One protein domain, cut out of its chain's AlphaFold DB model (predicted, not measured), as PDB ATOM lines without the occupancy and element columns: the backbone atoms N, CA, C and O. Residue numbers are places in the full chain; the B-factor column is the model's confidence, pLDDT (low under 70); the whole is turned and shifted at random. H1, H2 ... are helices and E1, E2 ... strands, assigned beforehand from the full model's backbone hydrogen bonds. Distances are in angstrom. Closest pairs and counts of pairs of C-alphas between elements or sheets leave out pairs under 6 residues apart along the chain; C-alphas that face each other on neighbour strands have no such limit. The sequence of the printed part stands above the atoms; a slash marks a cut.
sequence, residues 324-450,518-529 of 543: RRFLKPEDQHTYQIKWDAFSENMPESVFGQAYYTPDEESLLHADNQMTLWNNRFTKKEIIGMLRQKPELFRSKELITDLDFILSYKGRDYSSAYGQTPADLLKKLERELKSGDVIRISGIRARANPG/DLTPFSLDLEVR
ATOM      1  N   ARG A 324     100.390 132.010 101.492       95.19
ATOM      2  CA  ARG A 324     101.816 131.916 101.817       95.19
ATOM      3  C   ARG A 324     102.059 131.531 103.279       95.19
ATOM      4  O   ARG A 324     103.168 131.105 103.591       95.19
ATOM      5  N   ARG A 325     101.048 131.585 104.167       93.88
ATOM      6  CA  ARG A 325     101.152 131.060 105.551       93.88
ATOM      7  C   ARG A 325     101.469 129.565 105.614       93.88
ATOM      8  O   ARG A 325     102.015 129.115 106.616       93.88
ATOM      9  N   PHE A 326     101.153 128.803 104.568       94.12
ATOM     10  CA  PHE A 326     101.459 127.372 104.502       94.12
ATOM     11  C   PHE A 326     102.891 127.058 104.057       94.12
ATOM     12  O   PHE A 326     103.287 125.894 104.104       94.12
ATOM     13  N   LEU A 327     103.652 128.054 103.598       92.94
ATOM     14  CA  LEU A 327     105.014 127.855 103.116       92.94
ATOM     15  C   LEU A 327     105.977 127.618 104.282       92.94
ATOM     16  O   LEU A 327     106.012 128.393 105.242       92.94
ATOM     17  N   LYS A 328     106.776 126.559 104.175       89.12
ATOM     18  CA  LYS A 328     107.719 126.115 105.209       89.12
ATOM     19  C   LYS A 328     109.160 126.133 104.685       89.12
ATOM     20  O   LYS A 328     109.358 126.176 103.471       89.12
ATOM     21  N   PRO A 329     110.183 126.102 105.554       85.31
ATOM     22  CA  PRO A 329     111.582 126.064 105.121       85.31
ATOM     23  C   PRO A 329     111.893 124.949 104.115       85.31
ATOM     24  O   PRO A 329     112.658 125.167 103.184       85.31
ATOM     25  N   GLU A 330     111.265 123.782 104.249       87.38
ATOM     26  CA  GLU A 330     111.413 122.657 103.320       87.38
ATOM     27  C   GLU A 330     110.838 122.907 101.913       87.38
ATOM     28  O   GLU A 330     111.247 122.232 100.972       87.38
ATOM     29  N   ASP A 331     109.944 123.891 101.752       89.25
ATOM     30  CA  ASP A 331     109.430 124.331 100.447       89.25
ATOM     31  C   ASP A 331     110.414 125.281  99.730       89.25
ATOM     32  O   ASP A 331     110.166 125.710  98.601       89.25
ATOM     33  N   GLN A 332     111.511 125.672 100.390       89.69
ATOM     34  CA  GLN A 332     112.542 126.524  99.809       89.69
ATOM     35  C   GLN A 332     113.576 125.684  99.065       89.69
ATOM     36  O   GLN A 332     114.095 124.686  99.565       89.69
ATOM     37  N   HIS A 333     113.953 126.152  97.883       91.12
ATOM     38  CA  HIS A 333     114.951 125.508  97.046       91.12
ATOM     39  C   HIS A 333     116.014 126.504  96.591       91.12
ATOM     40  O   HIS A 333     115.811 127.719  96.558       91.12
ATOM     41  N   THR A 334     117.172 125.970  96.222       91.44
ATOM     42  CA  THR A 334     118.166 126.696  95.433       91.44
ATOM     43  C   THR A 334     117.805 126.560  93.961       91.44
ATOM     44  O   THR A 334     117.491 125.462  93.509       91.44
ATOM     45  N   TYR A 335     117.841 127.655  93.207       94.50
ATOM     46  CA  TYR A 335     117.621 127.613  91.763       94.50
ATOM     47  C   TYR A 335     118.866 128.093  91.033       94.50
ATOM     48  O   TYR A 335     119.451 129.107  91.410       94.50
ATOM     49  N   GLN A 336     119.256 127.379  89.983       94.94
ATOM     50  CA  GLN A 336     120.384 127.745  89.132       94.94
ATOM     51  C   GLN A 336     119.945 127.728  87.676       94.94
ATOM     52  O   GLN A 336     119.379 126.740  87.217       94.94
ATOM     53  N   ILE A 337     120.235 128.799  86.943       94.38
ATOM     54  CA  ILE A 337     120.059 128.830  85.491       94.38
ATOM     55  C   ILE A 337     121.430 128.669  84.855       94.38
ATOM     56  O   ILE A 337     122.341 129.446  85.144       94.38
ATOM     57  N   LYS A 338     121.565 127.669  83.984       93.69
ATOM     58  CA  LYS A 338     122.733 127.469  83.125       93.69
ATOM     59  C   LYS A 338     122.337 127.656  81.672       93.69
ATOM     60  O   LYS A 338     121.307 127.157  81.229       93.69
ATOM     61  N   TRP A 339     123.148 128.382  80.922       93.19
ATOM     62  CA  TRP A 339     122.919 128.648  79.512       93.19
ATOM     63  C   TRP A 339     124.273 128.818  78.820       93.19
ATOM     64  O   TRP A 339     124.864 129.894  78.842       93.19
ATOM     65  N   ASP A 340     124.801 127.742  78.234       90.31
ATOM     66  CA  ASP A 340     126.170 127.715  77.695       90.31
ATOM     67  C   ASP A 340     127.218 128.117  78.763       90.31
ATOM     68  O   ASP A 340     127.292 127.495  79.823       90.31
ATOM     69  N   ALA A 341     128.007 129.171  78.522       80.12
ATOM     70  CA  ALA A 341     128.973 129.709  79.483       80.12
ATOM     71  C   ALA A 341     128.336 130.537  80.619       80.12
ATOM     72  O   ALA A 341     129.022 130.898  81.579       80.12
ATOM     73  N   PHE A 342     127.045 130.870  80.524       87.06
ATOM     74  CA  PHE A 342     126.317 131.572  81.575       87.06
ATOM     75  C   PHE A 342     125.846 130.591  82.645       87.06
ATOM     76  O   PHE A 342     125.212 129.581  82.352       87.06
ATOM     77  N   SER A 343     126.133 130.901  83.904       90.25
ATOM     78  CA  SER A 343     125.627 130.156  85.048       90.25
ATOM     79  C   SER A 343     125.421 131.123  86.198       90.25
ATOM     80  O   SER A 343     126.397 131.646  86.732       90.25
ATOM     81  N   GLU A 344     124.174 131.307  86.611       87.94
ATOM     82  CA  GLU A 344     123.832 132.143  87.759       87.94
ATOM     83  C   GLU A 344     122.958 131.376  88.741       87.94
ATOM     84  O   GLU A 344     122.017 130.669  88.363       87.94
ATOM     85  N   ASN A 345     123.280 131.542  90.020       88.06
ATOM     86  CA  ASN A 345     122.452 131.055  91.108       88.06
ATOM     87  C   ASN A 345     121.486 132.167  91.511       88.06
ATOM     88  O   ASN A 345     121.890 133.303  91.765       88.06
ATOM     89  N   MET A 346     120.209 131.821  91.617       87.56
ATOM     90  CA  MET A 346     119.262 132.635  92.368       87.56
ATOM     91  C   MET A 346     119.697 132.671  93.844       87.56
ATOM     92  O   MET A 346     120.472 131.808  94.275       87.56
ATOM     93  N   PRO A 347     119.219 133.643  94.643       80.38
ATOM     94  CA  PRO A 347     119.544 133.711  96.058       80.38
ATOM     95  C   PRO A 347     119.235 132.387  96.735       80.38
ATOM     96  O   PRO A 347     118.298 131.682  96.356       80.38
ATOM     97  N   GLU A 348     119.997 132.071  97.770       71.38
ATOM     98  CA  GLU A 348     119.721 130.881  98.554       71.38
ATOM     99  C   GLU A 348     118.305 130.959  99.147       71.38
ATOM    100  O   GLU A 348     117.852 132.011  99.626       71.38
ATOM    101  N   SER A 349     117.610 129.823  99.090       82.19
ATOM    102  CA  SER A 349     116.272 129.624  99.644       82.19
ATOM    103  C   SER A 349     115.181 130.508  99.021       82.19
ATOM    104  O   SER A 349     114.794 131.556  99.560       82.19
ATOM    105  N   VAL A 350     114.664 130.045  97.885       90.62
ATOM    106  CA  VAL A 350     113.561 130.632  97.110       90.62
ATOM    107  C   VAL A 350     112.390 129.656  97.099       90.62
ATOM    108  O   VAL A 350     112.596 128.459  96.915       90.62
ATOM    109  N   PHE A 351     111.165 130.148  97.285       93.25
ATOM    110  CA  PHE A 351     109.979 129.285  97.241       93.25
ATOM    111  C   PHE A 351     109.601 128.931  95.799       93.25
ATOM    112  O   PHE A 351     109.268 127.787  95.501       93.25
ATOM    113  N   GLY A 352     109.680 129.902  94.887       94.06
ATOM    114  CA  GLY A 352     109.315 129.726  93.484       94.06
ATOM    115  C   GLY A 352     107.825 129.438  93.309       94.06
ATOM    116  O   GLY A 352     107.458 128.604  92.488       94.06
ATOM    117  N   GLN A 353     106.968 130.073  94.115       94.19
ATOM    118  CA  GLN A 353     105.517 129.881  94.075       94.19
ATOM    119  C   GLN A 353     104.776 131.209  93.904       94.19
ATOM    120  O   GLN A 353     105.179 132.251  94.432       94.19
ATOM    121  N   ALA A 354     103.650 131.148  93.199       95.31
ATOM    122  CA  ALA A 354     102.717 132.251  93.036       95.31
ATOM    123  C   ALA A 354     101.279 131.745  93.160       95.31
ATOM    124  O   ALA A 354     100.989 130.599  92.817       95.31
ATOM    125  N   TYR A 355     100.383 132.605  93.633       95.75
ATOM    126  CA  TYR A 355      98.974 132.285  93.835       95.75
ATOM    127  C   TYR A 355      98.081 133.298  93.121       95.75
ATOM    128  O   TYR A 355      98.431 134.468  92.981       95.75
ATOM    129  N   TYR A 356      96.925 132.829  92.671       95.06
ATOM    130  CA  TYR A 356      95.888 133.631  92.030       95.06
ATOM    131  C   TYR A 356      94.567 133.465  92.774       95.06
ATOM    132  O   TYR A 356      94.197 132.339  93.099       95.06
ATOM    133  N   THR A 357      93.848 134.561  92.974       93.19
ATOM    134  CA  THR A 357      92.450 134.592  93.419       93.19
ATOM    135  C   THR A 357      91.716 135.636  92.571       93.19
ATOM    136  O   THR A 357      92.348 136.614  92.164       93.19
ATOM    137  N   PRO A 358      90.419 135.465  92.265       88.75
ATOM    138  CA  PRO A 358      89.658 136.453  91.496       88.75
ATOM    139  C   PRO A 358      89.522 137.816  92.192       88.75
ATOM    140  O   PRO A 358      89.271 138.808  91.512       88.75
ATOM    141  N   ASP A 359      89.690 137.868  93.516       87.06
ATOM    142  CA  ASP A 359      89.563 139.102  94.304       87.06
ATOM    143  C   ASP A 359      90.809 140.001  94.232       87.06
ATOM    144  O   ASP A 359      90.770 141.148  94.674       87.06
ATOM    145  N   GLU A 360      91.910 139.495  93.673       86.81
ATOM    146  CA  GLU A 360      93.184 140.205  93.567       86.81
ATOM    147  C   GLU A 360      93.500 140.527  92.107       86.81
ATOM    148  O   GLU A 360      93.490 139.662  91.229       86.81
ATOM    149  N   GLU A 361      93.850 141.786  91.842       83.88
ATOM    150  CA  GLU A 361      94.221 142.235  90.493       83.88
ATOM    151  C   GLU A 361      95.557 141.641  90.019       83.88
ATOM    152  O   GLU A 361      95.850 141.626  88.822       83.88
ATOM    153  N   SER A 362      96.391 141.159  90.948       88.44
ATOM    154  CA  SER A 362      97.749 140.701  90.665       88.44
ATOM    155  C   SER A 362      98.055 139.342  91.287       88.44
ATOM    156  O   SER A 362      97.440 138.919  92.263       88.44
ATOM    157  N   LEU A 363      99.034 138.646  90.706       92.38
ATOM    158  CA  LEU A 363      99.527 137.393  91.264       92.38
ATOM    159  C   LEU A 363     100.244 137.639  92.589       92.38
ATOM    160  O   LEU A 363     101.138 138.481  92.699       92.38
ATOM    161  N   LEU A 364      99.903 136.823  93.577       93.69
ATOM    162  CA  LEU A 364     100.539 136.851  94.877       93.69
ATOM    163  C   LEU A 364     101.802 135.993  94.855       93.69
ATOM    164  O   LEU A 364     101.761 134.776  95.049       93.69
ATOM    165  N   HIS A 365     102.942 136.632  94.616       93.94
ATOM    166  CA  HIS A 365     104.236 135.958  94.622       93.94
ATOM    167  C   HIS A 365     104.738 135.693  96.050       93.94
ATOM    168  O   HIS A 365     104.620 136.532  96.955       93.94
ATOM    169  N   ALA A 366     105.328 134.515  96.256       93.44
ATOM    170  CA  ALA A 366     106.016 134.172  97.496       93.44
ATOM    171  C   ALA A 366     107.381 134.865  97.599       93.44
ATOM    172  O   ALA A 366     107.840 135.182  98.692       93.44
ATOM    173  N   ASP A 367     108.044 135.153  96.487       92.00
ATOM    174  CA  ASP A 367     109.379 135.742  96.496       92.00
ATOM    175  C   ASP A 367     109.357 137.248  96.219       92.00
ATOM    176  O   ASP A 367     108.410 137.793  95.655       92.00
ATOM    177  N   ASN A 368     110.406 137.936  96.675       86.25
ATOM    178  CA  ASN A 368     110.555 139.366  96.419       86.25
ATOM    179  C   ASN A 368     111.088 139.581  95.008       86.25
ATOM    180  O   ASN A 368     111.866 138.766  94.512       86.25
ATOM    181  N   GLN A 369     110.744 140.724  94.421       88.62
ATOM    182  CA  GLN A 369     111.357 141.136  93.169       88.62
ATOM    183  C   GLN A 369     112.863 141.326  93.338       88.62
ATOM    184  O   GLN A 369     113.318 141.940  94.308       88.62
ATOM    185  N   MET A 370     113.630 140.800  92.390       87.75
ATOM    186  CA  MET A 370     115.075 140.943  92.370       87.75
ATOM    187  C   MET A 370     115.598 140.915  90.938       87.75
ATOM    188  O   MET A 370     115.212 140.064  90.143       87.75
ATOM    189  N   THR A 371     116.531 141.813  90.640       87.94
ATOM    190  CA  THR A 371     117.251 141.834  89.369       87.94
ATOM    191  C   THR A 371     118.706 141.464  89.613       87.94
ATOM    192  O   THR A 371     119.392 142.121  90.395       87.94
ATOM    193  N   LEU A 372     119.169 140.409  88.951       87.31
ATOM    194  CA  LEU A 372     120.581 140.051  88.868       87.31
ATOM    195  C   LEU A 372     121.178 140.741  87.644       87.31
ATOM    196  O   LEU A 372     120.591 140.689  86.567       87.31
ATOM    197  N   TRP A 373     122.332 141.381  87.804       89.12
ATOM    198  CA  TRP A 373     123.026 142.076  86.720       89.12
ATOM    199  C   TRP A 373     124.300 141.329  86.348       89.12
ATOM    200  O   TRP A 373     125.118 141.033  87.221       89.12
ATOM    201  N   ASN A 374     124.500 141.067  85.059       88.56
ATOM    202  CA  ASN A 374     125.718 140.459  84.544       88.56
ATOM    203  C   ASN A 374     126.210 141.227  83.309       88.56
ATOM    204  O   ASN A 374     125.484 141.389  82.336       88.56
ATOM    205  N   ASN A 375     127.463 141.678  83.351       90.12
ATOM    206  CA  ASN A 375     128.113 142.474  82.305       90.12
ATOM    207  C   ASN A 375     129.371 141.793  81.735       90.12
ATOM    208  O   ASN A 375     130.293 142.456  81.258       90.12
ATOM    209  N   ARG A 376     129.463 140.463  81.847       87.44
ATOM    210  CA  ARG A 376     130.679 139.710  81.495       87.44
ATOM    211  C   ARG A 376     130.735 139.290  80.029       87.44
ATOM    212  O   ARG A 376     131.809 138.925  79.558       87.44
ATOM    213  N   PHE A 377     129.615 139.338  79.312       90.44
ATOM    214  CA  PHE A 377     129.496 138.723  77.992       90.44
ATOM    215  C   PHE A 377     129.585 139.738  76.861       90.44
ATOM    216  O   PHE A 377     128.934 140.781  76.863       90.44
ATOM    217  N   THR A 378     130.363 139.386  75.848       93.69
ATOM    218  CA  THR A 378     130.392 140.068  74.554       93.69
ATOM    219  C   THR A 378     129.109 139.799  73.768       93.69
ATOM    220  O   THR A 378     128.366 138.843  74.020       93.69
ATOM    221  N   LYS A 379     128.884 140.590  72.713       95.06
ATOM    222  CA  LYS A 379     127.794 140.350  71.756       95.06
ATOM    223  C   LYS A 379     127.806 138.913  71.225       95.06
ATOM    224  O   LYS A 379     126.754 138.285  71.125       95.06
ATOM    225  N   LYS A 380     128.981 138.397  70.849       94.38
ATOM    226  CA  LYS A 380     129.115 137.063  70.246       94.38
ATOM    227  C   LYS A 380     128.688 135.963  71.219       94.38
ATOM    228  O   LYS A 380     128.001 135.035  70.799       94.38
ATOM    229  N   GLU A 381     129.072 136.084  72.484       94.00
ATOM    230  CA  GLU A 381     128.730 135.119  73.535       94.00
ATOM    231  C   GLU A 381     127.233 135.132  73.835       94.00
ATOM    232  O   GLU A 381     126.621 134.070  73.850       94.00
ATOM    233  N   ILE A 382     126.612 136.311  73.950       95.69
ATOM    234  CA  ILE A 382     125.162 136.407  74.177       95.69
ATOM    235  C   ILE A 382     124.379 135.771  73.020       95.69
ATOM    236  O   ILE A 382     123.450 135.000  73.250       95.69
ATOM    237  N   ILE A 383     124.753 136.042  71.765       96.44
ATOM    238  CA  ILE A 383     124.098 135.411  70.605       96.44
ATOM    239  C   ILE A 383     124.330 133.893  70.589       96.44
ATOM    240  O   ILE A 383     123.417 133.143  70.247       96.44
ATOM    241  N   GLY A 384     125.535 133.434  70.941       95.12
ATOM    242  CA  GLY A 384     125.860 132.010  71.054       95.12
ATOM    243  C   GLY A 384     124.999 131.306  72.099       95.12
ATOM    244  O   GLY A 384     124.369 130.297  71.784       95.12
ATOM    245  N   MET A 385     124.898 131.906  73.282       95.06
ATOM    246  CA  MET A 385     124.042 131.471  74.379       95.06
ATOM    247  C   MET A 385     122.579 131.395  73.932       95.06
ATOM    248  O   MET A 385     121.999 130.318  73.953       95.06
ATOM    249  N   LEU A 386     121.994 132.487  73.421       95.75
ATOM    250  CA  LEU A 386     120.572 132.549  73.045       95.75
ATOM    251  C   LEU A 386     120.151 131.553  71.945       95.75
ATOM    252  O   LEU A 386     118.957 131.320  71.764       95.75
ATOM    253  N   ARG A 387     121.096 130.976  71.191       95.88
ATOM    254  CA  ARG A 387     120.825 129.903  70.215       95.88
ATOM    255  C   ARG A 387     120.696 128.521  70.853       95.88
ATOM    256  O   ARG A 387     120.170 127.613  70.215       95.88
ATOM    257  N   GLN A 388     121.212 128.350  72.063       94.75
ATOM    258  CA  GLN A 388     121.084 127.126  72.842       94.75
ATOM    259  C   GLN A 388     119.828 127.180  73.715       94.75
ATOM    260  O   GLN A 388     119.234 128.242  73.903       94.75
ATOM    261  N   LYS A 389     119.437 126.032  74.270       94.31
ATOM    262  CA  LYS A 389     118.355 125.947  75.252       94.31
ATOM    263  C   LYS A 389     118.939 126.114  76.668       94.31
ATOM    264  O   LYS A 389     119.903 125.416  76.974       94.31
ATOM    265  N   PRO A 390     118.380 126.991  77.521       95.50
ATOM    266  CA  PRO A 390     118.778 127.080  78.918       95.50
ATOM    267  C   PRO A 390     118.319 125.861  79.724       95.50
ATOM    268  O   PRO A 390     117.287 125.249  79.440       95.50
ATOM    269  N   GLU A 391     119.068 125.570  80.778       94.75
ATOM    270  CA  GLU A 391     118.795 124.555  81.786       94.75
ATOM    271  C   GLU A 391     118.481 125.243  83.120       94.75
ATOM    272  O   GLU A 391     119.251 126.082  83.591       94.75
ATOM    273  N   LEU A 392     117.357 124.888  83.746       95.31
ATOM    274  CA  LEU A 392     117.026 125.323  85.101       95.31
ATOM    275  C   LEU A 392     117.220 124.144  86.047       95.31
ATOM    276  O   LEU A 392     116.636 123.088  85.840       95.31
ATOM    277  N   PHE A 393     117.980 124.331  87.114       94.81
ATOM    278  CA  PHE A 393     118.121 123.347  88.176       94.81
ATOM    279  C   PHE A 393     117.354 123.811  89.409       94.81
ATOM    280  O   PHE A 393     117.536 124.944  89.857       94.81
ATOM    281  N   ARG A 394     116.530 122.927  89.974       93.19
ATOM    282  CA  ARG A 394     115.970 123.044  91.323       93.19
ATOM    283  C   ARG A 394     116.801 122.161  92.246       93.19
ATOM    284  O   ARG A 394     116.706 120.935  92.225       93.19
ATOM    285  N   SER A 395     117.665 122.780  93.032       89.25
ATOM    286  CA  SER A 395     118.721 122.119  93.790       89.25
ATOM    287  C   SER A 395     119.618 121.267  92.890       89.25
ATOM    288  O   SER A 395     120.527 121.804  92.268       89.25
ATOM    289  N   LYS A 396     119.381 119.956  92.803       89.62
ATOM    290  CA  LYS A 396     120.132 119.045  91.917       89.62
ATOM    291  C   LYS A 396     119.287 118.503  90.762       89.62
ATOM    292  O   LYS A 396     119.802 117.775  89.920       89.62
ATOM    293  N   GLU A 397     117.999 118.819  90.739       92.56
ATOM    294  CA  GLU A 397     117.041 118.319  89.761       92.56
ATOM    295  C   GLU A 397     116.999 119.238  88.539       92.56
ATOM    296  O   GLU A 397     116.780 120.440  88.678       92.56
ATOM    297  N   LEU A 398     117.194 118.676  87.346       93.19
ATOM    298  CA  LEU A 398     117.064 119.407  86.088       93.19
ATOM    299  C   LEU A 398     115.586 119.560  85.704       93.19
ATOM    300  O   LEU A 398     114.869 118.574  85.548       93.19
ATOM    301  N   ILE A 399     115.165 120.800  85.473       92.19
ATOM    302  CA  ILE A 399     113.836 121.189  85.013       92.19
ATOM    303  C   ILE A 399     113.924 121.587  83.537       92.19
ATOM    304  O   ILE A 399     114.670 122.491  83.160       92.19
ATOM    305  N   THR A 400     113.175 120.889  82.682       80.69
ATOM    306  CA  THR A 400     113.348 120.951  81.218       80.69
ATOM    307  C   THR A 400     112.287 121.780  80.490       80.69
ATOM    308  O   THR A 400     112.535 122.237  79.369       80.69
ATOM    309  N   ASP A 401     111.140 122.016  81.127       89.06
ATOM    310  CA  ASP A 401     110.041 122.831  80.609       89.06
ATOM    311  C   ASP A 401     110.111 124.225  81.222       89.06
ATOM    312  O   ASP A 401     109.509 124.480  82.261       89.06
ATOM    313  N   LEU A 402     110.888 125.099  80.585       93.44
ATOM    314  CA  LEU A 402     111.165 126.461  81.031       93.44
ATOM    315  C   LEU A 402     110.560 127.472  80.051       93.44
ATOM    316  O   LEU A 402     110.898 127.461  78.871       93.44
ATOM    317  N   ASP A 403     109.736 128.381  80.550       95.62
ATOM    318  CA  ASP A 403     109.186 129.514  79.812       95.62
ATOM    319  C   ASP A 403     109.737 130.815  80.412       95.62
ATOM    320  O   ASP A 403     109.942 130.917  81.623       95.62
ATOM    321  N   PHE A 404     110.008 131.816  79.577       96.75
ATOM    322  CA  PHE A 404     110.472 133.134  80.025       96.75
ATOM    323  C   PHE A 404     110.205 134.211  78.972       96.75
ATOM    324  O   PHE A 404     109.802 133.935  77.843       96.75
ATOM    325  N   ILE A 405     110.444 135.464  79.336       97.88
ATOM    326  CA  ILE A 405     110.321 136.637  78.475       97.88
ATOM    327  C   ILE A 405     111.707 137.240  78.281       97.88
ATOM    328  O   ILE A 405     112.414 137.516  79.249       97.88
ATOM    329  N   LEU A 406     112.079 137.470  77.024       97.94
ATOM    330  CA  LEU A 406     113.245 138.263  76.654       97.94
ATOM    331  C   LEU A 406     112.798 139.673  76.293       97.94
ATOM    332  O   LEU A 406     111.995 139.845  75.381       97.94
ATOM    333  N   SER A 407     113.350 140.678  76.959       98.25
ATOM    334  CA  SER A 407     113.068 142.084  76.692       98.25
ATOM    335  C   SER A 407     114.300 142.763  76.101       98.25
ATOM    336  O   SER A 407     115.382 142.746  76.690       98.25
ATOM    337  N   TYR A 408     114.137 143.398  74.939       98.00
ATOM    338  CA  TYR A 408     115.193 144.171  74.278       98.00
ATOM    339  C   TYR A 408     114.627 145.459  73.675       98.00
ATOM    340  O   TYR A 408     113.716 145.425  72.840       98.00
ATOM    341  N   LYS A 409     115.183 146.607  74.089       95.94
ATOM    342  CA  LYS A 409     114.768 147.958  73.652       95.94
ATOM    343  C   LYS A 409     113.251 148.186  73.774       95.94
ATOM    344  O   LYS A 409     112.606 148.663  72.842       95.94
ATOM    345  N   GLY A 410     112.689 147.802  74.924       94.50
ATOM    346  CA  GLY A 410     111.273 147.992  75.260       94.50
ATOM    347  C   GLY A 410     110.297 147.075  74.516       94.50
ATOM    348  O   GLY A 410     109.102 147.351  74.512       94.50
ATOM    349  N   ARG A 411     110.785 146.021  73.850       97.19
ATOM    350  CA  ARG A 411     109.942 144.975  73.257       97.19
ATOM    351  C   ARG A 411     110.181 143.649  73.950       97.19
ATOM    352  O   ARG A 411     111.340 143.268  74.116       97.19
ATOM    353  N   ASP A 412     109.089 142.958  74.235       97.75
ATOM    354  CA  ASP A 412     109.077 141.661  74.897       97.75
ATOM    355  C   ASP A 412     108.835 140.541  73.886       97.75
ATOM    356  O   ASP A 412     108.009 140.664  72.979       97.75
ATOM    357  N   TYR A 413     109.567 139.447  74.056       97.69
ATOM    358  CA  TYR A 413     109.509 138.259  73.218       97.69
ATOM    359  C   TYR A 413     109.353 137.045  74.130       97.69
ATOM    360  O   TYR A 413     110.242 136.737  74.927       97.69
ATOM    361  N   SER A 414     108.218 136.359  74.032       96.94
ATOM    362  CA  SER A 414     107.967 135.145  74.806       96.94
ATOM    363  C   SER A 414     108.785 133.979  74.252       96.94
ATOM    364  O   SER A 414     108.717 133.670  73.064       96.94
ATOM    365  N   SER A 415     109.541 133.332  75.130       95.19
ATOM    366  CA  SER A 415     110.268 132.090  74.893       95.19
ATOM    367  C   SER A 415     109.484 130.952  75.535       95.19
ATOM    368  O   SER A 415     109.239 130.973  76.743       95.19
ATOM    369  N   ALA A 416     109.073 129.983  74.721       93.75
ATOM    370  CA  ALA A 416     108.393 128.778  75.181       93.75
ATOM    371  C   ALA A 416     109.356 127.590  75.119       93.75
ATOM    372  O   ALA A 416     110.110 127.455  74.151       93.75
ATOM    373  N   TYR A 417     109.332 126.723  76.132       91.75
ATOM    374  CA  TYR A 417     110.190 125.531  76.214       91.75
ATOM    375  C   TYR A 417     111.693 125.829  76.056       91.75
ATOM    376  O   TYR A 417     112.463 125.006  75.546       91.75
ATOM    377  N   GLY A 418     112.108 127.018  76.483       91.62
ATOM    378  CA  GLY A 418     113.474 127.513  76.449       91.62
ATOM    379  C   GLY A 418     113.966 127.967  75.076       91.62
ATOM    380  O   GLY A 418     115.168 128.152  74.905       91.62
ATOM    381  N   GLN A 419     113.085 128.118  74.085       94.06
ATOM    382  CA  GLN A 419     113.479 128.492  72.727       94.06
ATOM    383  C   GLN A 419     113.388 129.999  72.485       94.06
ATOM    384  O   GLN A 419     112.304 130.584  72.464       94.06
ATOM    385  N   THR A 420     114.533 130.616  72.191       95.06
ATOM    386  CA  THR A 420     114.584 132.020  71.771       95.06
ATOM    387  C   THR A 420     113.891 132.214  70.413       95.06
ATOM    388  O   THR A 420     114.245 131.531  69.445       95.06
ATOM    389  N   PRO A 421     112.968 133.184  70.282       95.88
ATOM    390  CA  PRO A 421     112.326 133.491  69.006       95.88
ATOM    391  C   PRO A 421     113.327 133.860  67.899       95.88
ATOM    392  O   PRO A 421     114.251 134.658  68.087       95.88
ATOM    393  N   ALA A 422     113.151 133.273  66.712       95.25
ATOM    394  CA  ALA A 422     114.099 133.415  65.602       95.25
ATOM    395  C   ALA A 422     114.182 134.849  65.044       95.25
ATOM    396  O   ALA A 422     115.219 135.264  64.522       95.25
ATOM    397  N   ASP A 423     113.091 135.607  65.126       95.56
ATOM    398  CA  ASP A 423     113.028 137.018  64.752       95.56
ATOM    399  C   ASP A 423     113.820 137.899  65.728       95.56
ATOM    400  O   ASP A 423     114.578 138.763  65.279       95.56
ATOM    401  N   LEU A 424     113.730 137.623  67.036       97.00
ATOM    402  CA  LEU A 424     114.569 138.264  68.046       97.00
ATOM    403  C   LEU A 424     116.050 137.976  67.785       97.00
ATOM    404  O   LEU A 424     116.835 138.919  67.724       97.00
ATOM    405  N   LEU A 425     116.439 136.716  67.562       97.00
ATOM    406  CA  LEU A 425     117.837 136.360  67.273       97.00
ATOM    407  C   LEU A 425     118.397 137.149  66.082       97.00
ATOM    408  O   LEU A 425     119.432 137.803  66.204       97.00
ATOM    409  N   LYS A 426     117.672 137.174  64.955       96.94
ATOM    410  CA  LYS A 426     118.066 137.950  63.764       96.94
ATOM    411  C   LYS A 426     118.176 139.446  64.053       96.94
ATOM    412  O   LYS A 426     119.020 140.126  63.468       96.94
ATOM    413  N   LYS A 427     117.311 139.978  64.920       97.56
ATOM    414  CA  LYS A 427     117.355 141.382  65.335       97.56
ATOM    415  C   LYS A 427     118.598 141.670  66.178       97.56
ATOM    416  O   LYS A 427     119.322 142.613  65.870       97.56
ATOM    417  N   LEU A 428     118.879 140.848  67.187       97.62
ATOM    418  CA  LEU A 428     120.045 141.011  68.061       97.62
ATOM    419  C   LEU A 428     121.360 140.891  67.274       97.62
ATOM    420  O   LEU A 428     122.262 141.706  67.451       97.62
ATOM    421  N   GLU A 429     121.459 139.959  66.325       97.31
ATOM    422  CA  GLU A 429     122.633 139.839  65.447       97.31
ATOM    423  C   GLU A 429     122.955 141.153  64.715       97.31
ATOM    424  O   GLU A 429     124.118 141.558  64.628       97.31
ATOM    425  N   ARG A 430     121.925 141.860  64.240       97.25
ATOM    426  CA  ARG A 430     122.065 143.121  63.498       97.25
ATOM    427  C   ARG A 430     122.281 144.326  64.406       97.25
ATOM    428  O   ARG A 430     123.085 145.193  64.080       97.25
ATOM    429  N   GLU A 431     121.557 144.391  65.519       97.88
ATOM    430  CA  GLU A 431     121.370 145.636  66.274       97.88
ATOM    431  C   GLU A 431     122.054 145.672  67.639       97.88
ATOM    432  O   GLU A 431     122.268 146.775  68.142       97.88
ATOM    433  N   LEU A 432     122.392 144.518  68.225       97.44
ATOM    434  CA  LEU A 432     123.003 144.449  69.554       97.44
ATOM    435  C   LEU A 432     124.388 145.103  69.526       97.44
ATOM    436  O   LEU A 432     125.179 144.832  68.611       97.44
ATOM    437  N   LYS A 433     124.660 145.974  70.497       96.50
ATOM    438  CA  LYS A 433     125.910 146.734  70.653       96.50
ATOM    439  C   LYS A 433     126.364 146.714  72.112       96.50
ATOM    440  O   LYS A 433     125.555 146.433  72.985       96.50
ATOM    441  N   SER A 434     127.630 147.043  72.357       95.44
ATOM    442  CA  SER A 434     128.141 147.270  73.713       95.44
ATOM    443  C   SER A 434     127.299 148.309  74.468       95.44
ATOM    444  O   SER A 434     126.826 149.277  73.864       95.44
ATOM    445  N   GLY A 435     127.064 148.059  75.756       93.94
ATOM    446  CA  GLY A 435     126.193 148.837  76.637       93.94
ATOM    447  C   GLY A 435     124.688 148.597  76.449       93.94
ATOM    448  O   GLY A 435     123.892 149.086  77.250       93.94
ATOM    449  N   ASP A 436     124.255 147.852  75.422       97.69
ATOM    450  CA  ASP A 436     122.862 147.400  75.353       97.69
ATOM    451  C   ASP A 436     122.589 146.370  76.469       97.69
ATOM    452  O   ASP A 436     123.469 145.600  76.848       97.69
ATOM    453  N   VAL A 437     121.339 146.301  76.938       97.69
ATOM    454  CA  VAL A 437     120.892 145.321  77.941       97.69
ATOM    455  C   VAL A 437     119.800 144.431  77.358       97.69
ATOM    456  O   VAL A 437     118.835 144.919  76.758       97.69
ATOM    457  N   ILE A 438     119.940 143.121  77.555       97.69
ATOM    458  CA  ILE A 438     118.887 142.131  77.323       97.69
ATOM    459  C   ILE A 438     118.403 141.648  78.683       97.69
ATOM    460  O   ILE A 438     119.189 141.132  79.473       97.69
ATOM    461  N   ARG A 439     117.107 141.797  78.952       97.69
ATOM    462  CA  ARG A 439     116.498 141.338  80.200       97.69
ATOM    463  C   ARG A 439     115.793 140.006  79.991       97.69
ATOM    464  O   ARG A 439     114.981 139.880  79.082       97.69
ATOM    465  N   ILE A 440     116.064 139.041  80.859       97.00
ATOM    466  CA  ILE A 440     115.320 137.787  80.994       97.00
ATOM    467  C   ILE A 440     114.387 137.957  82.194       97.00
ATOM    468  O   ILE A 440     114.841 138.301  83.283       97.00
ATOM    469  N   SER A 441     113.087 137.759  82.013       97.12
ATOM    470  CA  SER A 441     112.083 137.902  83.077       97.12
ATOM    471  C   SER A 441     110.947 136.892  82.911       97.12
ATOM    472  O   SER A 441     110.963 136.099  81.972       97.12
ATOM    473  N   GLY A 442     109.970 136.878  83.824       95.56
ATOM    474  CA  GLY A 442     108.797 136.001  83.702       95.56
ATOM    475  C   GLY A 442     109.141 134.511  83.691       95.56
ATOM    476  O   GLY A 442     108.481 133.740  83.002       95.56
ATOM    477  N   ILE A 443     110.211 134.130  84.396       95.62
ATOM    478  CA  ILE A 443     110.752 132.773  84.388       95.62
ATOM    479  C   ILE A 443     109.765 131.838  85.091       95.62
ATOM    480  O   ILE A 443     109.469 132.004  86.274       95.62
ATOM    481  N   ARG A 444     109.261 130.839  84.372       95.12
ATOM    482  CA  ARG A 444     108.327 129.827  84.876       95.12
ATOM    483  C   ARG A 444     108.748 128.457  84.400       95.12
ATOM    484  O   ARG A 444     109.260 128.326  83.295       95.12
ATOM    485  N   ALA A 445     108.507 127.434  85.206       93.00
ATOM    486  CA  ALA A 445     108.834 126.080  84.801       93.00
ATOM    487  C   ALA A 445     107.824 125.039  85.284       93.00
ATOM    488  O   ALA A 445     107.063 125.270  86.229       93.00
ATOM    489  N   ARG A 446     107.821 123.885  84.608       86.88
ATOM    490  CA  ARG A 446     107.012 122.717  84.973       86.88
ATOM    491  C   ARG A 446     107.915 121.599  85.463       86.88
ATOM    492  O   ARG A 446     108.853 121.205  84.777       86.88
ATOM    493  N   ALA A 447     107.613 121.100  86.650       80.00
ATOM    494  CA  ALA A 447     108.336 120.011  87.300       80.00
ATOM    495  C   ALA A 447     107.404 118.828  87.634       80.00
ATOM    496  O   ALA A 447     107.850 117.832  88.194       80.00
ATOM    497  N   ASN A 448     106.104 118.940  87.316       64.75
ATOM    498  CA  ASN A 448     105.042 117.997  87.677       64.75
ATOM    499  C   ASN A 448     104.955 117.582  89.173       64.75
ATOM    500  O   ASN A 448     104.607 116.430  89.448       64.75
ATOM    501  N   PRO A 449     105.199 118.454  90.176       68.31
ATOM    502  CA  PRO A 449     104.697 118.209  91.521       68.31
ATOM    503  C   PRO A 449     103.169 118.371  91.561       68.31
ATOM    504  O   PRO A 449     102.541 118.904  90.641       68.31
ATOM    505  N   GLY A 450     102.560 117.912  92.654       80.94
ATOM    506  CA  GLY A 450     101.187 118.296  92.962       80.94
ATOM    507  C   GLY A 450     101.043 119.821  93.083       80.94
ATOM    508  O   GLY A 450     102.015 120.526  93.357       80.94
ATOM    509  N   ASP A 518     107.229 129.214  89.754       94.81
ATOM    510  CA  ASP A 518     107.089 130.604  89.318       94.81
ATOM    511  C   ASP A 518     108.212 131.460  89.922       94.81
ATOM    512  O   ASP A 518     108.212 131.796  91.107       94.81
ATOM    513  N   LEU A 519     109.186 131.802  89.077       95.50
ATOM    514  CA  LEU A 519     110.319 132.678  89.373       95.50
ATOM    515  C   LEU A 519     110.143 134.054  88.706       95.50
ATOM    516  O   LEU A 519     111.120 134.770  88.503       95.50
ATOM    517  N   THR A 520     108.910 134.459  88.386       95.38
ATOM    518  CA  THR A 520     108.602 135.774  87.791       95.38
ATOM    519  C   THR A 520     109.170 136.965  88.576       95.38
ATOM    520  O   THR A 520     109.563 137.937  87.928       95.38
ATOM    521  N   PRO A 521     109.269 136.941  89.926       93.88
ATOM    522  CA  PRO A 521     109.914 138.023  90.670       93.88
ATOM    523  C   PRO A 521     111.396 138.225  90.325       93.88
ATOM    524  O   PRO A 521     111.941 139.296  90.586       93.88
ATOM    525  N   PHE A 522     112.058 137.224  89.748       94.94
ATOM    526  CA  PHE A 522     113.466 137.293  89.390       94.94
ATOM    527  C   PHE A 522     113.636 137.730  87.934       94.94
ATOM    528  O   PHE A 522     113.014 137.183  87.020       94.94
ATOM    529  N   SER A 523     114.525 138.693  87.711       95.69
ATOM    530  CA  SER A 523     114.991 139.064  86.378       95.69
ATOM    531  C   SER A 523     116.511 138.994  86.282       95.69
ATOM    532  O   SER A 523     117.219 139.207  87.267       95.69
ATOM    533  N   LEU A 524     117.013 138.706  85.086       95.50
ATOM    534  CA  LEU A 524     118.437 138.695  84.764       95.50
ATOM    535  C   LEU A 524     118.687 139.757  83.696       95.50
ATOM    536  O   LEU A 524     118.160 139.644  82.591       95.50
ATOM    537  N   ASP A 525     119.480 140.768  84.011       96.44
ATOM    538  CA  ASP A 525     119.875 141.815  83.077       96.44
ATOM    539  C   ASP A 525     121.284 141.496  82.562       96.44
ATOM    540  O   ASP A 525     122.253 141.458  83.324       96.44
ATOM    541  N   LEU A 526     121.378 141.223  81.260       95.81
ATOM    542  CA  LEU A 526     122.612 140.910  80.552       95.81
ATOM    543  C   LEU A 526     123.073 142.144  79.779       95.81
ATOM    544  O   LEU A 526     122.540 142.454  78.710       95.81
ATOM    545  N   GLU A 527     124.047 142.854  80.334       96.31
ATOM    546  CA  GLU A 527     124.691 143.993  79.689       96.31
ATOM    547  C   GLU A 527     125.790 143.506  78.742       96.31
ATOM    548  O   GLU A 527     126.658 142.709  79.108       96.31
ATOM    549  N   VAL A 528     125.749 143.990  77.504       95.69
ATOM    550  CA  VAL A 528     126.731 143.646  76.479       95.69
ATOM    551  C   VAL A 528     128.033 144.379  76.779       95.69
ATOM    552  O   VAL A 528     128.087 145.606  76.725       95.69
ATOM    553  N   ARG A 529     129.097 143.627  77.037       92.31
ATOM    554  CA  ARG A 529     130.454 144.159  77.174       92.31
ATOM    555  C   ARG A 529     131.038 144.520  75.808       92.31
ATOM    556  O   ARG A 529     130.679 143.915  74.793       92.31
TER     557      ARG A 529
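This is residues 324 to 450 and 518 to 529 of the 543 residues of an uncharacterized protein of Saprospiraceae bacterium (UniProt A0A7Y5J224). A strongly twisted wall of five strands, E4, E10, E9, E7 and E8, has one face partly covered by a smaller four-stranded sheet, E2, E1, E5 and E6, with helices H1 and H2 side by side at one end. E6 runs on into E7 and joins the two sheets at a corner, while residues 357 to 362, after E3, stick out as a loop. The 139 printed residues hold ten named strands and two named helices, in the order E1 E2 E3 E4 H1 E5 E6 E7 E8 H2 E9 E10, class mixed. The larger sheet is mixed and the smaller antiparallel. The whole is compact, with a radius of gyration of the C-alphas of 15.6 A and spans of 48 by 35 by 24 A.

In the larger sheet E9, residues 437 to 446, is antiparallel to E7, residues 401 to 408, with N 441 and O 405 at 2.9 A, and to E10, residues 522 to 527, with N 440 and O 524 at 2.8 A. Edge strand E4, residues 370 to 374, is parallel to E10, with N 372 and O 523 at 2.8 A. E7 forms a hairpin with edge strand E8, residues 411 to 415, with N 406 and O 413 at 2.9 A. H2, residues 422 to 431, is on this sheet at a height of 10.9 A, slantwise to the strands at 34 degrees to E7 on the local plane. E8, H2 and E9 make a split strand-helix-strand unit, two strands running the same way with E7 between them, and its crossover is right-handed. H1, residues 379 to 386, touches H2 at a shallow tilt of 8 degrees, opposite ways, the C-alphas of Ile 383 and Glu 429 being closest at 7.0 A. In the smaller sheet E1, residues 335 to 339, is antiparallel to E5, residues 391 to 394, with N 336 and O 393 at 3.0 A. E1 forms a hairpin with E2, residues 342 to 345, with N 337 and O 344 at 2.9 A. E5 forms one with E6, residues 397 to 399, with N 394 and O 397 at 2.8 A. H1 only grazes this sheet. In H1 and H2 every O i to N i+4 pair is within hydrogen-bond range.

E1 begins at C-alpha 335 (117.621, 127.613, 91.763), and E10 ends at C-alpha 527 (124.691, 143.993, 79.689). E9 is 27.4 A long, E7 22.8 A, E10 16.3 A and H2 14.2 A. E3, residues 354 to 356, is 7.0 A long and pairs with no named strand.

The C-alphas of Phe 326 and Arg 430, the two farthest apart, are 48.5 A apart. Residues 451 to 517 are not printed, and C-alphas 450 and 518 are 14.1 A apart across the cut. The link from E3 to E4 is long. Residues 448 to 449 have pLDDT under 70.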